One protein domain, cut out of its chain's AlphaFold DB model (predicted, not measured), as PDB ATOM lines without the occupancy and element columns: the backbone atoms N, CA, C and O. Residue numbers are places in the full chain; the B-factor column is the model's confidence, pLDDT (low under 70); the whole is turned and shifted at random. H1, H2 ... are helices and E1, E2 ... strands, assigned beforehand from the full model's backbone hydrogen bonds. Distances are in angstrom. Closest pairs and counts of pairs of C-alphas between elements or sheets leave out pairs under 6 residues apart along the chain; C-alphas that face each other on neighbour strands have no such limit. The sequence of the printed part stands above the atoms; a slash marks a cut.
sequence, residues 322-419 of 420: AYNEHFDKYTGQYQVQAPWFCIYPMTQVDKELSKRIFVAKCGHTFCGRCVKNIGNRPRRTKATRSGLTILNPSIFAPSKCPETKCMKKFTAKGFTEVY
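Overview. This is residues 322 to 419 of the 420 residues of an uncharacterized protein of Spathaspora passalidarum (strain NRRL Y-27907 / 11-Y1) (UniProt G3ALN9). At one end of this domain a small sheet of three short strands has helix H4 along one face, with H3 beside H4 and only grazing the sheet; at the other end lie the short helix H1 and the helix H2. Between these ends are long links with no named element, and the short helix H5 lies near the middle. The printed part has 98 residues, with five named helices and three named strands in the order H1 H2 H3 E1 E2 H4 H5 E3; the sheet order is E2 E1 E3, all antiparallel. The class is mixed, helices and strands, with under half of the residues in named elements. The whole is compact, with a radius of gyration of the C-alphas of 13.3 A and spans of 35 by 29 by 25 A.

Arrangement. Start at H1, residues 322 to 325, which meets H2, residues 327 to 334, only through their link. Both are apart from H3, residues 348 to 355, and not on the sheet. H3 only grazes the sheet with its residues 350 to 355. Next comes the hairpin of E1, residues 357 to 360, and E2, residues 365 to 367, antiparallel at 136 degrees; look for N 366 and O 358, 2.8 A apart. H4, residues 368 to 375, touches H3 about perpendicular at 78 degrees, the closest C-alphas being those of Leu 353 and Gly 368, 4.7 A apart. H4 is on the sheet at a height of 9.9 A, over E1 and only just not over E3, residues 415 to 418, on which 2 of its 8 C-alphas fall; it runs along the strands, at 21 degrees to E1 on the local plane. H4 and H5, residues 393 to 396, only just touch, with 3 pairs of C-alphas within 8 A, the closest those of Asn 373 and Phe 396 at 7.2 A. E3 is antiparallel to E1 at 143 degrees, with N 359 and O 416 at 2.8 A. E2, H4 H5 and E3 form a split strand-helix-strand unit, two strands of one sheet that are not neighbours, with helices between them along the chain and E1 between them in the sheet, and its crossover is right-handed. Every O i to N i+4 pair is within hydrogen-bond range in H2 and H4, 3 of 4 are in H3, and H1 and H5 are too short for one.

Along the chain. Find C-alpha 322 at (156.008, 190.480, 229.840), where H1 begins; it is 5.4 A long, as is H5. H2 is 10.7 A, H3 11.5 A, E1 10.1 A, E2 7.1 A, H4 10.3 A and E3 9.6 A. H4 begins at C-alpha 368 (142.112, 194.656, 209.913), and E3 ends at C-alpha 418 (142.198, 197.884, 199.976).

Size, cuts and confidence. The C-alphas of Lys 382 and Tyr 419, the two farthest apart, are 39.5 A apart. The printed part has no cut. The links H2 to H3, H4 to H5 and H5 to E3 are long. The mean pLDDT of the printed part is 93.2, and no printed residue is under 70.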
ATOM      1  N   ALA A 322     154.862 189.659 229.443       93.38
ATOM      2  CA  ALA A 322     156.008 190.480 229.840       93.38
ATOM      3  C   ALA A 322     156.176 191.742 228.970       93.38
ATOM      4  O   ALA A 322     156.662 192.781 229.435       93.38
ATOM      5  N   TYR A 323     155.721 191.698 227.711       93.12
ATOM      6  CA  TYR A 323     155.742 192.869 226.832       93.12
ATOM      7  C   TYR A 323     154.782 193.973 227.286       93.12
ATOM      8  O   TYR A 323     155.046 195.149 227.035       93.12
ATOM      9  N   ASN A 324     153.683 193.627 227.960       90.69
ATOM     10  CA  ASN A 324     152.724 194.609 228.462       90.69
ATOM     11  C   ASN A 324     153.213 195.302 229.747       90.69
ATOM     12  O   ASN A 324     152.813 196.431 230.014       90.69
ATOM     13  N   GLU A 325     154.102 194.681 230.525       92.38
ATOM     14  CA  GLU A 325     154.711 195.327 231.700       92.38
ATOM     15  C   GLU A 325     155.594 196.516 231.300       92.38
ATOM     16  O   GLU A 325     155.617 197.542 231.975       92.38
ATOM     17  N   HIS A 326     156.251 196.412 230.143       93.94
ATOM     18  CA  HIS A 326     157.137 197.437 229.591       93.94
ATOM     19  C   HIS A 326     156.470 198.239 228.465       93.94
ATOM     20  O   HIS A 326     157.149 198.753 227.575       93.94
ATOM     21  N   PHE A 327     155.139 198.343 228.489       94.69
ATOM     22  CA  PHE A 327     154.354 198.964 227.423       94.69
ATOM     23  C   PHE A 327     154.833 200.383 227.077       94.69
ATOM     24  O   PHE A 327     155.070 200.684 225.909       94.69
ATOM     25  N   ASP A 328     155.055 201.219 228.095       95.44
ATOM     26  CA  ASP A 328     155.488 202.614 227.936       95.44
ATOM     27  C   ASP A 328     156.823 202.725 227.174       95.44
ATOM     28  O   ASP A 328     156.938 203.451 226.182       95.44
ATOM     29  N   LYS A 329     157.798 201.879 227.541       96.06
ATOM     30  CA  LYS A 329     159.100 201.782 226.866       96.06
ATOM     31  C   LYS A 329     158.939 201.491 225.374       96.06
ATOM     32  O   LYS A 329     159.583 202.136 224.549       96.06
ATOM     33  N   TYR A 330     158.078 200.538 225.022       95.25
ATOM     34  CA  TYR A 330     157.874 200.149 223.629       95.25
ATOM     35  C   TYR A 330     157.099 201.197 222.833       95.25
ATOM     36  O   TYR A 330     157.457 201.461 221.685       95.25
ATOM     37  N   THR A 331     156.098 201.847 223.428       94.62
ATOM     38  CA  THR A 331     155.401 202.956 222.758       94.62
ATOM     39  C   THR A 331     156.345 204.111 222.431       94.62
ATOM     40  O   THR A 331     156.285 204.647 221.326       94.62
ATOM     41  N   GLY A 332     157.280 204.441 223.332       94.56
ATOM     42  CA  GLY A 332     158.292 205.469 223.090       94.56
ATOM     43  C   GLY A 332     159.332 205.060 222.044       94.56
ATOM     44  O   GLY A 332     159.667 205.853 221.168       94.56
ATOM     45  N   GLN A 333     159.813 203.813 222.096       95.06
ATOM     46  CA  GLN A 333     160.836 203.312 221.174       95.06
ATOM     47  C   GLN A 333     160.334 203.211 219.729       95.06
ATOM     48  O   GLN A 333     161.065 203.558 218.804       95.06
ATOM     49  N   TYR A 334     159.106 202.724 219.535       91.88
ATOM     50  CA  TYR A 334     158.536 202.494 218.204       91.88
ATOM     51  C   TYR A 334     157.639 203.628 217.718       91.88
ATOM     52  O   TYR A 334     157.196 203.581 216.577       91.88
ATOM     53  N   GLN A 335     157.365 204.628 218.562       93.56
ATOM     54  CA  GLN A 335     156.492 205.767 218.257       93.56
ATOM     55  C   GLN A 335     155.089 205.359 217.780       93.56
ATOM     56  O   GLN A 335     154.446 206.071 217.014       93.56
ATOM     57  N   VAL A 336     154.590 204.214 218.249       94.88
ATOM     58  CA  VAL A 336     153.236 203.734 217.953       94.88
ATOM     59  C   VAL A 336     152.420 203.655 219.228       94.88
ATOM     60  O   VAL A 336     152.930 203.326 220.299       94.88
ATOM     61  N   GLN A 337     151.127 203.946 219.114       95.50
ATOM     62  CA  GLN A 337     150.249 204.024 220.275       95.50
ATOM     63  C   GLN A 337     149.977 202.651 220.905       95.50
ATOM     64  O   GLN A 337     149.848 202.569 222.122       95.50
ATOM     65  N   ALA A 338     149.878 201.583 220.108       96.19
ATOM     66  CA  ALA A 338     149.547 200.242 220.591       96.19
ATOM     67  C   ALA A 338     150.367 199.153 219.868       96.19
ATOM     68  O   ALA A 338     149.807 198.453 219.021       96.19
ATOM     69  N   PRO A 339     151.672 198.993 220.181       96.88
ATOM     70  CA  PRO A 339     152.557 198.044 219.508       96.88
ATOM     71  C   PRO A 339     151.947 196.643 219.411       96.88
ATOM     72  O   PRO A 339     151.445 196.096 220.397       96.88
ATOM     73  N   TRP A 340     151.980 196.049 218.216       96.44
ATOM     74  CA  TRP A 340     151.256 194.807 217.945       96.44
ATOM     75  C   TRP A 340     151.703 193.623 218.814       96.44
ATOM     76  O   TRP A 340     150.868 192.777 219.122       96.44
ATOM     77  N   PHE A 341     152.973 193.574 219.219       95.69
ATOM     78  CA  PHE A 341     153.554 192.500 220.034       95.69
ATOM     79  C   PHE A 341     153.229 192.628 221.532       95.69
ATOM     80  O   PHE A 341     153.400 191.668 222.276       95.69
ATOM     81  N   CYS A 342     152.715 193.778 221.985       95.69
ATOM     82  CA  CYS A 342     152.257 193.966 223.365       95.69
ATOM     83  C   CYS A 342     150.837 193.423 223.609       95.69
ATOM     84  O   CYS A 342     150.348 193.480 224.737       95.69
ATOM     85  N   ILE A 343     150.139 192.952 222.572       92.12
ATOM     86  CA  ILE A 343     148.744 192.500 222.664       92.12
ATOM     87  C   ILE A 343     148.679 191.071 223.193       92.12
ATOM     88  O   ILE A 343     149.296 190.164 222.639       92.12
ATOM     89  N   TYR A 344     147.866 190.877 224.234       89.88
ATOM     90  CA  TYR A 344     147.615 189.582 224.853       89.88
ATOM     91  C   TYR A 344     146.144 189.465 225.303       89.88
ATOM     92  O   TYR A 344     145.641 190.393 225.946       89.88
ATOM     93  N   PRO A 345     145.455 188.339 225.030       91.75
ATOM     94  CA  PRO A 345     145.905 187.205 224.215       91.75
ATOM     95  C   PRO A 345     145.896 187.534 222.712       91.75
ATOM     96  O   PRO A 345     145.096 188.350 222.259       91.75
ATOM     97  N   MET A 346     146.771 186.884 221.940       93.50
ATOM     98  CA  MET A 346     146.781 186.969 220.474       93.50
ATOM     99  C   MET A 346     146.095 185.737 219.889       93.50
ATOM    100  O   MET A 346     146.553 184.618 220.114       93.50
ATOM    101  N   THR A 347     145.008 185.929 219.144       95.50
ATOM    102  CA  THR A 347     144.280 184.821 218.506       95.50
ATOM    103  C   THR A 347     144.733 184.599 217.062       95.50
ATOM    104  O   THR A 347     145.322 185.486 216.444       95.50
ATOM    105  N   GLN A 348     144.431 183.431 216.486       96.25
ATOM    106  CA  GLN A 348     144.707 183.160 215.066       96.25
ATOM    107  C   GLN A 348     143.960 184.136 214.143       96.25
ATOM    108  O   GLN A 348     144.533 184.671 213.198       96.25
ATOM    109  N   VAL A 349     142.715 184.468 214.499       96.81
ATOM    110  CA  VAL A 349     141.900 185.465 213.788       96.81
ATOM    111  C   VAL A 349     142.580 186.837 213.787       96.81
ATOM    112  O   VAL A 349     142.508 187.566 212.803       96.81
ATOM    113  N   ASP A 350     143.269 187.208 214.868       96.50
ATOM    114  CA  ASP A 350     144.011 188.470 214.925       96.50
ATOM    115  C   ASP A 350     145.207 188.486 213.966       96.50
ATOM    116  O   ASP A 350     145.499 189.537 213.386       96.50
ATOM    117  N   LYS A 351     145.870 187.337 213.773       96.69
ATOM    118  CA  LYS A 351     146.964 187.170 212.805       96.69
ATOM    119  C   LYS A 351     146.443 187.297 211.375       96.69
ATOM    120  O   LYS A 351     146.954 188.118 210.620       96.69
ATOM    121  N   GLU A 352     145.365 186.604 211.030       96.44
ATOM    122  CA  GLU A 352     144.737 186.697 209.703       96.44
ATOM    123  C   GLU A 352     144.233 188.112 209.396       96.44
ATOM    124  O   GLU A 352     144.552 188.690 208.358       96.44
ATOM    125  N   LEU A 353     143.512 188.734 210.336       96.88
ATOM    126  CA  LEU A 353     143.014 190.098 210.164       96.88
ATOM    127  C   LEU A 353     144.137 191.131 210.076       96.88
ATOM    128  O   LEU A 353     143.921 192.207 209.528       96.88
ATOM    129  N   SER A 354     145.319 190.850 210.626       96.88
ATOM    130  CA  SER A 354     146.453 191.769 210.524       96.88
ATOM    131  C   SER A 354     147.051 191.851 209.115       96.88
ATOM    132  O   SER A 354     147.662 192.871 208.808       96.88
ATOM    133  N   LYS A 355     146.823 190.837 208.263       95.50
ATOM    134  CA  LYS A 355     147.247 190.823 206.852       95.50
ATOM    135  C   LYS A 355     146.396 191.767 205.987       95.50
ATOM    136  O   LYS A 355     146.883 192.330 205.015       95.50
ATOM    137  N   ARG A 356     145.131 191.990 206.372       95.50
ATOM    138  CA  ARG A 356     144.174 192.855 205.656       95.50
ATOM    139  C   ARG A 356     144.457 194.338 205.886       95.50
ATOM    140  O   ARG A 356     144.766 194.746 207.012       95.50
ATOM    141  N   ILE A 357     144.269 195.146 204.846       95.69
ATOM    142  CA  ILE A 357     144.647 196.562 204.816       95.69
ATOM    143  C   ILE A 357     143.408 197.436 204.672       95.69
ATOM    144  O   ILE A 357     142.577 197.233 203.794       95.69
ATOM    145  N   PHE A 358     143.297 198.442 205.534       96.50
ATOM    146  CA  PHE A 358     142.188 199.383 205.534       96.50
ATOM    147  C   PHE A 358     142.693 200.816 205.533       96.50
ATOM    148  O   PHE A 358     143.611 201.167 206.274       96.50
ATOM    149  N   VAL A 359     142.024 201.671 204.771       96.31
ATOM    150  CA  VAL A 359     142.250 203.115 204.749       96.31
ATOM    151  C   VAL A 359     141.067 203.796 205.425       96.31
ATOM    152  O   VAL A 359     139.904 203.572 205.086       96.31
ATOM    153  N   ALA A 360     141.345 204.628 206.425       96.38
ATOM    154  CA  ALA A 360     140.316 205.442 207.058       96.38
ATOM    155  C   ALA A 360     139.937 206.640 206.171       96.38
ATOM    156  O   ALA A 360     140.745 207.122 205.385       96.38
ATOM    157  N   LYS A 361     138.771 207.257 206.402       95.00
ATOM    158  CA  LYS A 361     138.383 208.548 205.772       95.00
ATOM    159  C   LYS A 361     139.387 209.697 205.988       95.00
ATOM    160  O   LYS A 361     139.255 210.777 205.409       95.00
ATOM    161  N   CYS A 362     140.344 209.524 206.897       93.75
ATOM    162  CA  CYS A 362     141.447 210.454 207.087       93.75
ATOM    163  C   CYS A 362     142.654 210.215 206.180       93.75
ATOM    164  O   CYS A 362     143.569 211.019 206.266       93.75
ATOM    165  N   GLY A 363     142.660 209.170 205.351       92.62
ATOM    166  CA  GLY A 363     143.785 208.789 204.495       92.62
ATOM    167  C   GLY A 363     144.859 207.949 205.194       92.62
ATOM    168  O   GLY A 363     145.800 207.526 204.540       92.62
ATOM    169  N   HIS A 364     144.731 207.693 206.501       94.56
ATOM    170  CA  HIS A 364     145.675 206.859 207.253       94.56
ATOM    171  C   HIS A 364     145.317 205.375 207.178       94.56
ATOM    172  O   HIS A 364     144.135 205.010 207.138       94.56
ATOM    173  N   THR A 365     146.348 204.537 207.210       95.25
ATOM    174  CA  THR A 365     146.269 203.092 207.008       95.25
ATOM    175  C   THR A 365     146.273 202.313 208.321       95.25
ATOM    176  O   THR A 365     146.988 202.624 209.275       95.25
ATOM    177  N   PHE A 366     145.469 201.255 208.368       97.12
ATOM    178  CA  PHE A 366     145.296 200.387 209.528       97.12
ATOM    179  C   PHE A 366     145.205 198.926 209.092       97.12
ATOM    180  O   PHE A 366     144.650 198.617 208.040       97.12
ATOM    181  N   CYS A 367     145.686 198.009 209.932       97.56
ATOM    182  CA  CYS A 367     145.442 196.583 209.729       97.56
ATOM    183  C   CYS A 367     144.022 196.193 210.176       97.56
ATOM    184  O   CYS A 367     143.436 196.829 211.065       97.56
ATOM    185  N   GLY A 368     143.474 195.114 209.618       97.19
ATOM    186  CA  GLY A 368     142.112 194.656 209.913       97.19
ATOM    187  C   GLY A 368     141.847 194.360 211.389       97.19
ATOM    188  O   GLY A 368     140.761 194.656 211.890       97.19
ATOM    189  N   ARG A 369     142.847 193.880 212.140       97.19
ATOM    190  CA  ARG A 369     142.730 193.687 213.599       97.19
ATOM    191  C   ARG A 369     142.440 195.005 214.323       97.19
ATOM    192  O   ARG A 369     141.554 195.079 215.173       97.19
ATOM    193  N   CYS A 370     143.179 196.059 213.983       97.62
ATOM    194  CA  CYS A 370     142.987 197.385 214.563       97.62
ATOM    195  C   CYS A 370     141.612 197.956 214.200       97.62
ATOM    196  O   CYS A 370     140.920 198.468 215.080       97.62
ATOM    197  N   VAL A 371     141.172 197.798 212.949       97.56
ATOM    198  CA  VAL A 371     139.832 198.227 212.514       97.56
ATOM    199  C   VAL A 371     138.729 197.482 213.264       97.56
ATOM    200  O   VAL A 371     137.815 198.124 213.785       97.56
ATOM    201  N   LYS A 372     138.840 196.156 213.415       96.50
ATOM    202  CA  LYS A 372     137.905 195.345 214.210       96.50
ATOM    203  C   LYS A 372     137.805 195.852 215.649       96.50
ATOM    204  O   LYS A 372     136.699 196.020 216.160       96.50
ATOM    205  N   ASN A 373     138.934 196.151 216.290       95.56
ATOM    206  CA  ASN A 373     138.957 196.659 217.664       95.56
ATOM    207  C   ASN A 373     138.362 198.067 217.788       95.56
ATOM    208  O   ASN A 373     137.632 198.348 218.738       95.56
ATOM    209  N   ILE A 374     138.636 198.947 216.822       96.31
ATOM    210  CA  ILE A 374     138.057 200.295 216.768       96.31
ATOM    211  C   ILE A 374     136.535 200.227 216.569       96.31
ATOM    212  O   ILE A 374     135.805 200.958 217.243       96.31
ATOM    213  N   GLY A 375     136.056 199.354 215.677       95.50
ATOM    214  CA  GLY A 375     134.632 199.140 215.413       95.50
ATOM    215  C   GLY A 375     133.892 198.537 216.609       95.50
ATOM    216  O   GLY A 375     132.823 199.019 216.978       95.50
ATOM    217  N   ASN A 376     134.509 197.561 217.279       94.56
ATOM    218  CA  ASN A 376     133.965 196.872 218.453       94.56
ATOM    219  C   ASN A 376     134.370 197.526 219.783       94.56
ATOM    220  O   ASN A 376     134.431 196.858 220.818       94.56
ATOM    221  N   ARG A 377     134.667 198.832 219.779       93.38
ATOM    222  CA  ARG A 377     135.126 199.538 220.978       93.38
ATOM    223  C   ARG A 377     134.138 199.331 222.140       93.38
ATOM    224  O   ARG A 377     132.966 199.702 222.010       93.38
ATOM    225  N   PRO A 378     134.598 198.869 223.318       91.00
ATOM    226  CA  PRO A 378     133.738 198.772 224.488       91.00
ATOM    227  C   PRO A 378     133.276 200.167 224.924       91.00
ATOM    228  O   PRO A 378     134.049 201.132 224.952       91.00
ATOM    229  N   ARG A 379     131.997 200.291 225.292       89.12
ATOM    230  CA  ARG A 379     131.476 201.544 225.850       89.12
ATOM    231  C   ARG A 379     132.230 201.859 227.141       89.12
ATOM    232  O   ARG A 379     132.300 201.017 228.032       89.12
ATOM    233  N   ARG A 380     132.774 203.076 227.250       84.88
ATOM    234  CA  ARG A 380     133.444 203.527 228.476       84.88
ATOM    235  C   ARG A 380     132.442 203.527 229.627       84.88
ATOM    236  O   ARG A 380     131.483 204.292 229.628       84.88
ATOM    237  N   THR A 381     132.697 202.679 230.608       85.81
ATOM    238  CA  THR A 381     132.021 202.665 231.908       85.81
ATOM    239  C   THR A 381     132.997 203.127 232.988       85.81
ATOM    240  O   THR A 381     134.208 203.147 232.767       85.81
ATOM    241  N   LYS A 382     132.501 203.454 234.188       80.06
ATOM    242  CA  LYS A 382     133.359 203.811 235.337       80.06
ATOM    243  C   LYS A 382     134.382 202.717 235.699       80.06
ATOM    244  O   LYS A 382     135.392 203.022 236.310       80.06
ATOM    245  N   ALA A 383     134.133 201.467 235.297       78.56
ATOM    246  CA  ALA A 383     135.020 200.322 235.520       78.56
ATOM    247  C   ALA A 383     136.092 200.140 234.426       78.56
ATOM    248  O   ALA A 383     136.872 199.191 234.474       78.56
ATOM    249  N   THR A 384     136.123 201.004 233.407       80.12
ATOM    250  CA  THR A 384     137.114 200.894 232.330       80.12
ATOM    251  C   THR A 384     138.492 201.244 232.877       80.12
ATOM    252  O   THR A 384     138.674 202.329 233.424       80.12
ATOM    253  N   ARG A 385     139.463 200.338 232.708       78.12
ATOM    254  CA  ARG A 385     140.841 200.551 233.158       78.12
ATOM    255  C   ARG A 385     141.397 201.840 232.550       78.12
ATOM    256  O   ARG A 385     141.455 201.987 231.330       78.12
ATOM    257  N   SER A 386     141.795 202.764 233.414       76.38
ATOM    258  CA  SER A 386     142.500 203.991 233.059       76.38
ATOM    259  C   SER A 386     143.984 203.801 233.359       76.38
ATOM    260  O   SER A 386     144.353 203.623 234.515       76.38
ATOM    261  N   GLY A 387     144.828 203.802 232.328       87.00
ATOM    262  CA  GLY A 387     146.281 203.655 232.466       87.00
ATOM    263  C   GLY A 387     146.969 203.406 231.124       87.00
ATOM    264  O   GLY A 387     146.300 203.059 230.147       87.00
ATOM    265  N   LEU A 388     148.291 203.582 231.077       86.88
ATOM    266  CA  LEU A 388     149.138 203.255 229.922       86.88
ATOM    267  C   LEU A 388     149.356 201.739 229.848       86.88
ATOM    268  O   LEU A 388     150.397 201.222 230.228       86.88
ATOM    269  N   THR A 389     148.321 201.011 229.435       91.81
ATOM    270  CA  THR A 389     148.353 199.548 229.287       91.81
ATOM    271  C   THR A 389     147.620 199.151 228.017       91.81
ATOM    272  O   THR A 389     146.657 199.822 227.630       91.81
ATOM    273  N   ILE A 390     147.991 198.022 227.412       91.75
ATOM    274  CA  ILE A 390     147.331 197.551 226.186       91.75
ATOM    275  C   ILE A 390     145.843 197.241 226.390       91.75
ATOM    276  O   ILE A 390     145.061 197.268 225.449       91.75
ATOM    277  N   LEU A 391     145.430 196.985 227.633       89.81
ATOM    278  CA  LEU A 391     144.050 196.670 228.001       89.81
ATOM    279  C   LEU A 391     143.158 197.915 228.102       89.81
ATOM    280  O   LEU A 391     141.949 197.791 228.303       89.81
ATOM    281  N   ASN A 392     143.726 199.117 227.986       92.56
ATOM    282  CA  ASN A 392     142.963 200.354 227.993       92.56
ATOM    283  C   ASN A 392     142.338 200.606 226.604       92.56
ATOM    284  O   ASN A 392     143.069 200.873 225.647       92.56
ATOM    285  N   PRO A 393     140.995 200.642 226.472       92.88
ATOM    286  CA  PRO A 393     140.316 200.866 225.191       92.88
ATOM    287  C   PRO A 393     140.663 202.178 224.503       92.88
ATOM    288  O   PRO A 393     140.528 202.286 223.290       92.88
ATOM    289  N   SER A 394     141.106 203.189 225.253       93.50
ATOM    290  CA  SER A 394     141.549 204.449 224.647       93.50
ATOM    291  C   SER A 394     142.882 204.340 223.903       93.50
ATOM    292  O   SER A 394     143.163 205.214 223.092       93.50
ATOM    293  N   ILE A 395     143.645 203.270 224.146       94.75
ATOM    294  CA  ILE A 395     144.945 203.000 223.531       94.75
ATOM    295  C   ILE A 395     144.788 202.017 222.367       94.75
ATOM    296  O   ILE A 395     145.155 202.351 221.251       94.75
ATOM    297  N   PHE A 396     144.194 200.835 222.583       94.56
ATOM    298  CA  PHE A 396     144.082 199.814 221.525       94.56
ATOM    299  C   PHE A 396     142.901 200.023 220.561       94.56
ATOM    300  O   PHE A 396     142.854 199.415 219.492       94.56
ATOM    301  N   ALA A 397     141.925 200.851 220.940       95.62
ATOM    302  CA  ALA A 397     140.742 201.164 220.142       95.62
ATOM    303  C   ALA A 397     140.421 202.671 220.219       95.62
ATOM    304  O   ALA A 397     139.319 203.046 220.631       95.62
ATOM    305  N   PRO A 398     141.347 203.569 219.842       95.75
ATOM    306  CA  PRO A 398     141.199 205.013 220.030       95.75
ATOM    307  C   PRO A 398     140.026 205.570 219.220       95.75
ATOM    308  O   PRO A 398     139.713 205.067 218.146       95.75
ATOM    309  N   SER A 399     139.345 206.604 219.729       95.81
ATOM    310  CA  SER A 399     138.184 207.240 219.065       95.81
ATOM    311  C   SER A 399     138.538 208.202 217.944       95.81
ATOM    312  O   SER A 399     137.678 208.535 217.124       95.81
ATOM    313  N   LYS A 400     139.793 208.626 217.914       96.69
ATOM    314  CA  LYS A 400     140.376 209.499 216.909       96.69
ATOM    315  C   LYS A 400     141.549 208.780 216.272       96.69
ATOM    316  O   LYS A 400     142.080 207.837 216.859       96.69
ATOM    317  N   CYS A 401     141.930 209.249 215.094       96.62
ATOM    318  CA  CYS A 401     143.163 208.822 214.464       96.62
ATOM    319  C   CYS A 401     144.346 208.994 215.444       96.62
ATOM    320  O   CYS A 401     144.405 210.031 216.107       96.62
ATOM    321  N   PRO A 402     145.237 207.992 215.578       95.25
ATOM    322  CA  PRO A 402     146.429 208.095 216.426       95.25
ATOM    323  C   PRO A 402     147.401 209.170 215.951       95.25
ATOM    324  O   PRO A 402     148.188 209.674 216.749       95.25
ATOM    325  N   GLU A 403     147.332 209.521 214.665       93.56
ATOM    326  CA  GLU A 403     148.242 210.479 214.070       93.56
ATOM    327  C   GLU A 403     148.102 211.865 214.710       93.56
ATOM    328  O   GLU A 403     147.009 212.431 214.772       93.56
ATOM    329  N   THR A 404     149.226 212.434 215.151       89.44
ATOM    330  CA  THR A 404     149.274 213.663 215.966       89.44
ATOM    331  C   THR A 404     148.605 214.861 215.297       89.44
ATOM    332  O   THR A 404     147.940 215.662 215.957       89.44
ATOM    333  N   LYS A 405     148.733 214.971 213.971       91.31
ATOM    334  CA  LYS A 405     148.105 216.035 213.176       91.31
ATOM    335  C   LYS A 405     146.666 215.701 212.778       91.31
ATOM    336  O   LYS A 405     145.920 216.572 212.330       91.31
ATOM    337  N   CYS A 406     146.245 214.449 212.934       91.44
ATOM    338  CA  CYS A 406     144.954 213.972 212.477       91.44
ATOM    339  C   CYS A 406     143.910 213.983 213.598       91.44
ATOM    340  O   CYS A 406     143.791 213.067 214.401       91.44
ATOM    341  N   MET A 407     143.039 214.989 213.593       92.12
ATOM    342  CA  MET A 407     141.968 215.106 214.595       92.12
ATOM    343  C   MET A 407     140.649 214.433 214.177       92.12
ATOM    344  O   MET A 407     139.618 214.615 214.837       92.12
ATOM    345  N   LYS A 408     140.650 213.647 213.089       96.06
ATOM    346  CA  LYS A 408     139.435 212.997 212.577       96.06
ATOM    347  C   LYS A 408     139.002 211.857 213.508       96.06
ATOM    348  O   LYS A 408     139.802 211.020 213.925       96.06
ATOM    349  N   LYS A 409     137.709 211.835 213.840       96.62
ATOM    350  CA  LYS A 409     137.079 210.774 214.639       96.62
ATOM    351  C   LYS A 409     136.757 209.574 213.756       96.62
ATOM    352  O   LYS A 409     136.296 209.751 212.629       96.62
ATOM    353  N   PHE A 410     136.929 208.369 214.288       96.38
ATOM    354  CA  PHE A 410     136.508 207.164 213.586       96.38
ATOM    355  C   PHE A 410     134.995 206.976 213.658       96.38
ATOM    356  O   PHE A 410     134.371 207.149 214.708       96.38
ATOM    357  N   THR A 411     134.425 206.569 212.530       93.38
ATOM    358  CA  THR A 411     133.037 206.121 212.396       93.38
ATOM    359  C   THR A 411     133.029 204.624 212.098       93.38
ATOM    360  O   THR A 411     133.952 204.147 211.446       93.38
ATOM    361  N   ALA A 412     131.988 203.887 212.501       84.50
ATOM    362  CA  ALA A 412     131.907 202.438 212.267       84.50
ATOM    363  C   ALA A 412     132.038 202.053 210.777       84.50
ATOM    364  O   ALA A 412     132.715 201.092 210.448       84.50
ATOM    365  N   LYS A 413     131.469 202.864 209.873       89.81
ATOM    366  CA  LYS A 413     131.587 202.729 208.406       89.81
ATOM    367  C   LYS A 413     132.680 203.639 207.816       89.81
ATOM    368  O   LYS A 413     132.511 204.244 206.763       89.81
ATOM    369  N   GLY A 414     133.732 203.895 208.592       93.69
ATOM    370  CA  GLY A 414     134.767 204.892 208.290       93.69
ATOM    371  C   GLY A 414     136.015 204.348 207.610       93.69
ATOM    372  O   GLY A 414     136.964 205.113 207.446       93.69
ATOM    373  N   PHE A 415     136.024 203.060 207.286       96.88
ATOM    374  CA  PHE A 415     137.177 202.347 206.766       96.88
ATOM    375  C   PHE A 415     136.795 201.679 205.455       96.88
ATOM    376  O   PHE A 415     135.739 201.052 205.375       96.88
ATOM    377  N   THR A 416     137.667 201.821 204.469       97.00
ATOM    378  CA  THR A 416     137.576 201.146 203.178       97.00
ATOM    379  C   THR A 416     138.710 200.142 203.115       97.00
ATOM    380  O   THR A 416     139.853 200.485 203.417       97.00
ATOM    381  N   GLU A 417     138.391 198.897 202.792       95.56
ATOM    382  CA  GLU A 417     139.402 197.869 202.579       95.56
ATOM    383  C   GLU A 417     140.088 198.070 201.231       95.56
ATOM    384  O   GLU A 417     139.430 198.415 200.250       95.56
ATOM    385  N   VAL A 418     141.401 197.863 201.201       93.44
ATOM    386  CA  VAL A 418     142.198 197.884 199.976       93.44
ATOM    387  C   VAL A 418     142.601 196.448 199.673       93.44
ATOM    388  O   VAL A 418     143.297 195.819 200.473       93.44
ATOM    389  N   TYR A 419     142.129 195.943 198.538       82.69
ATOM    390  CA  TYR A 419     142.514 194.641 198.004       82.69
ATOM    391  C   TYR A 419     143.725 194.828 197.088       82.69
ATOM    392  O   TYR A 419     143.773 195.803 196.335       82.69
TER     393      TYR A 419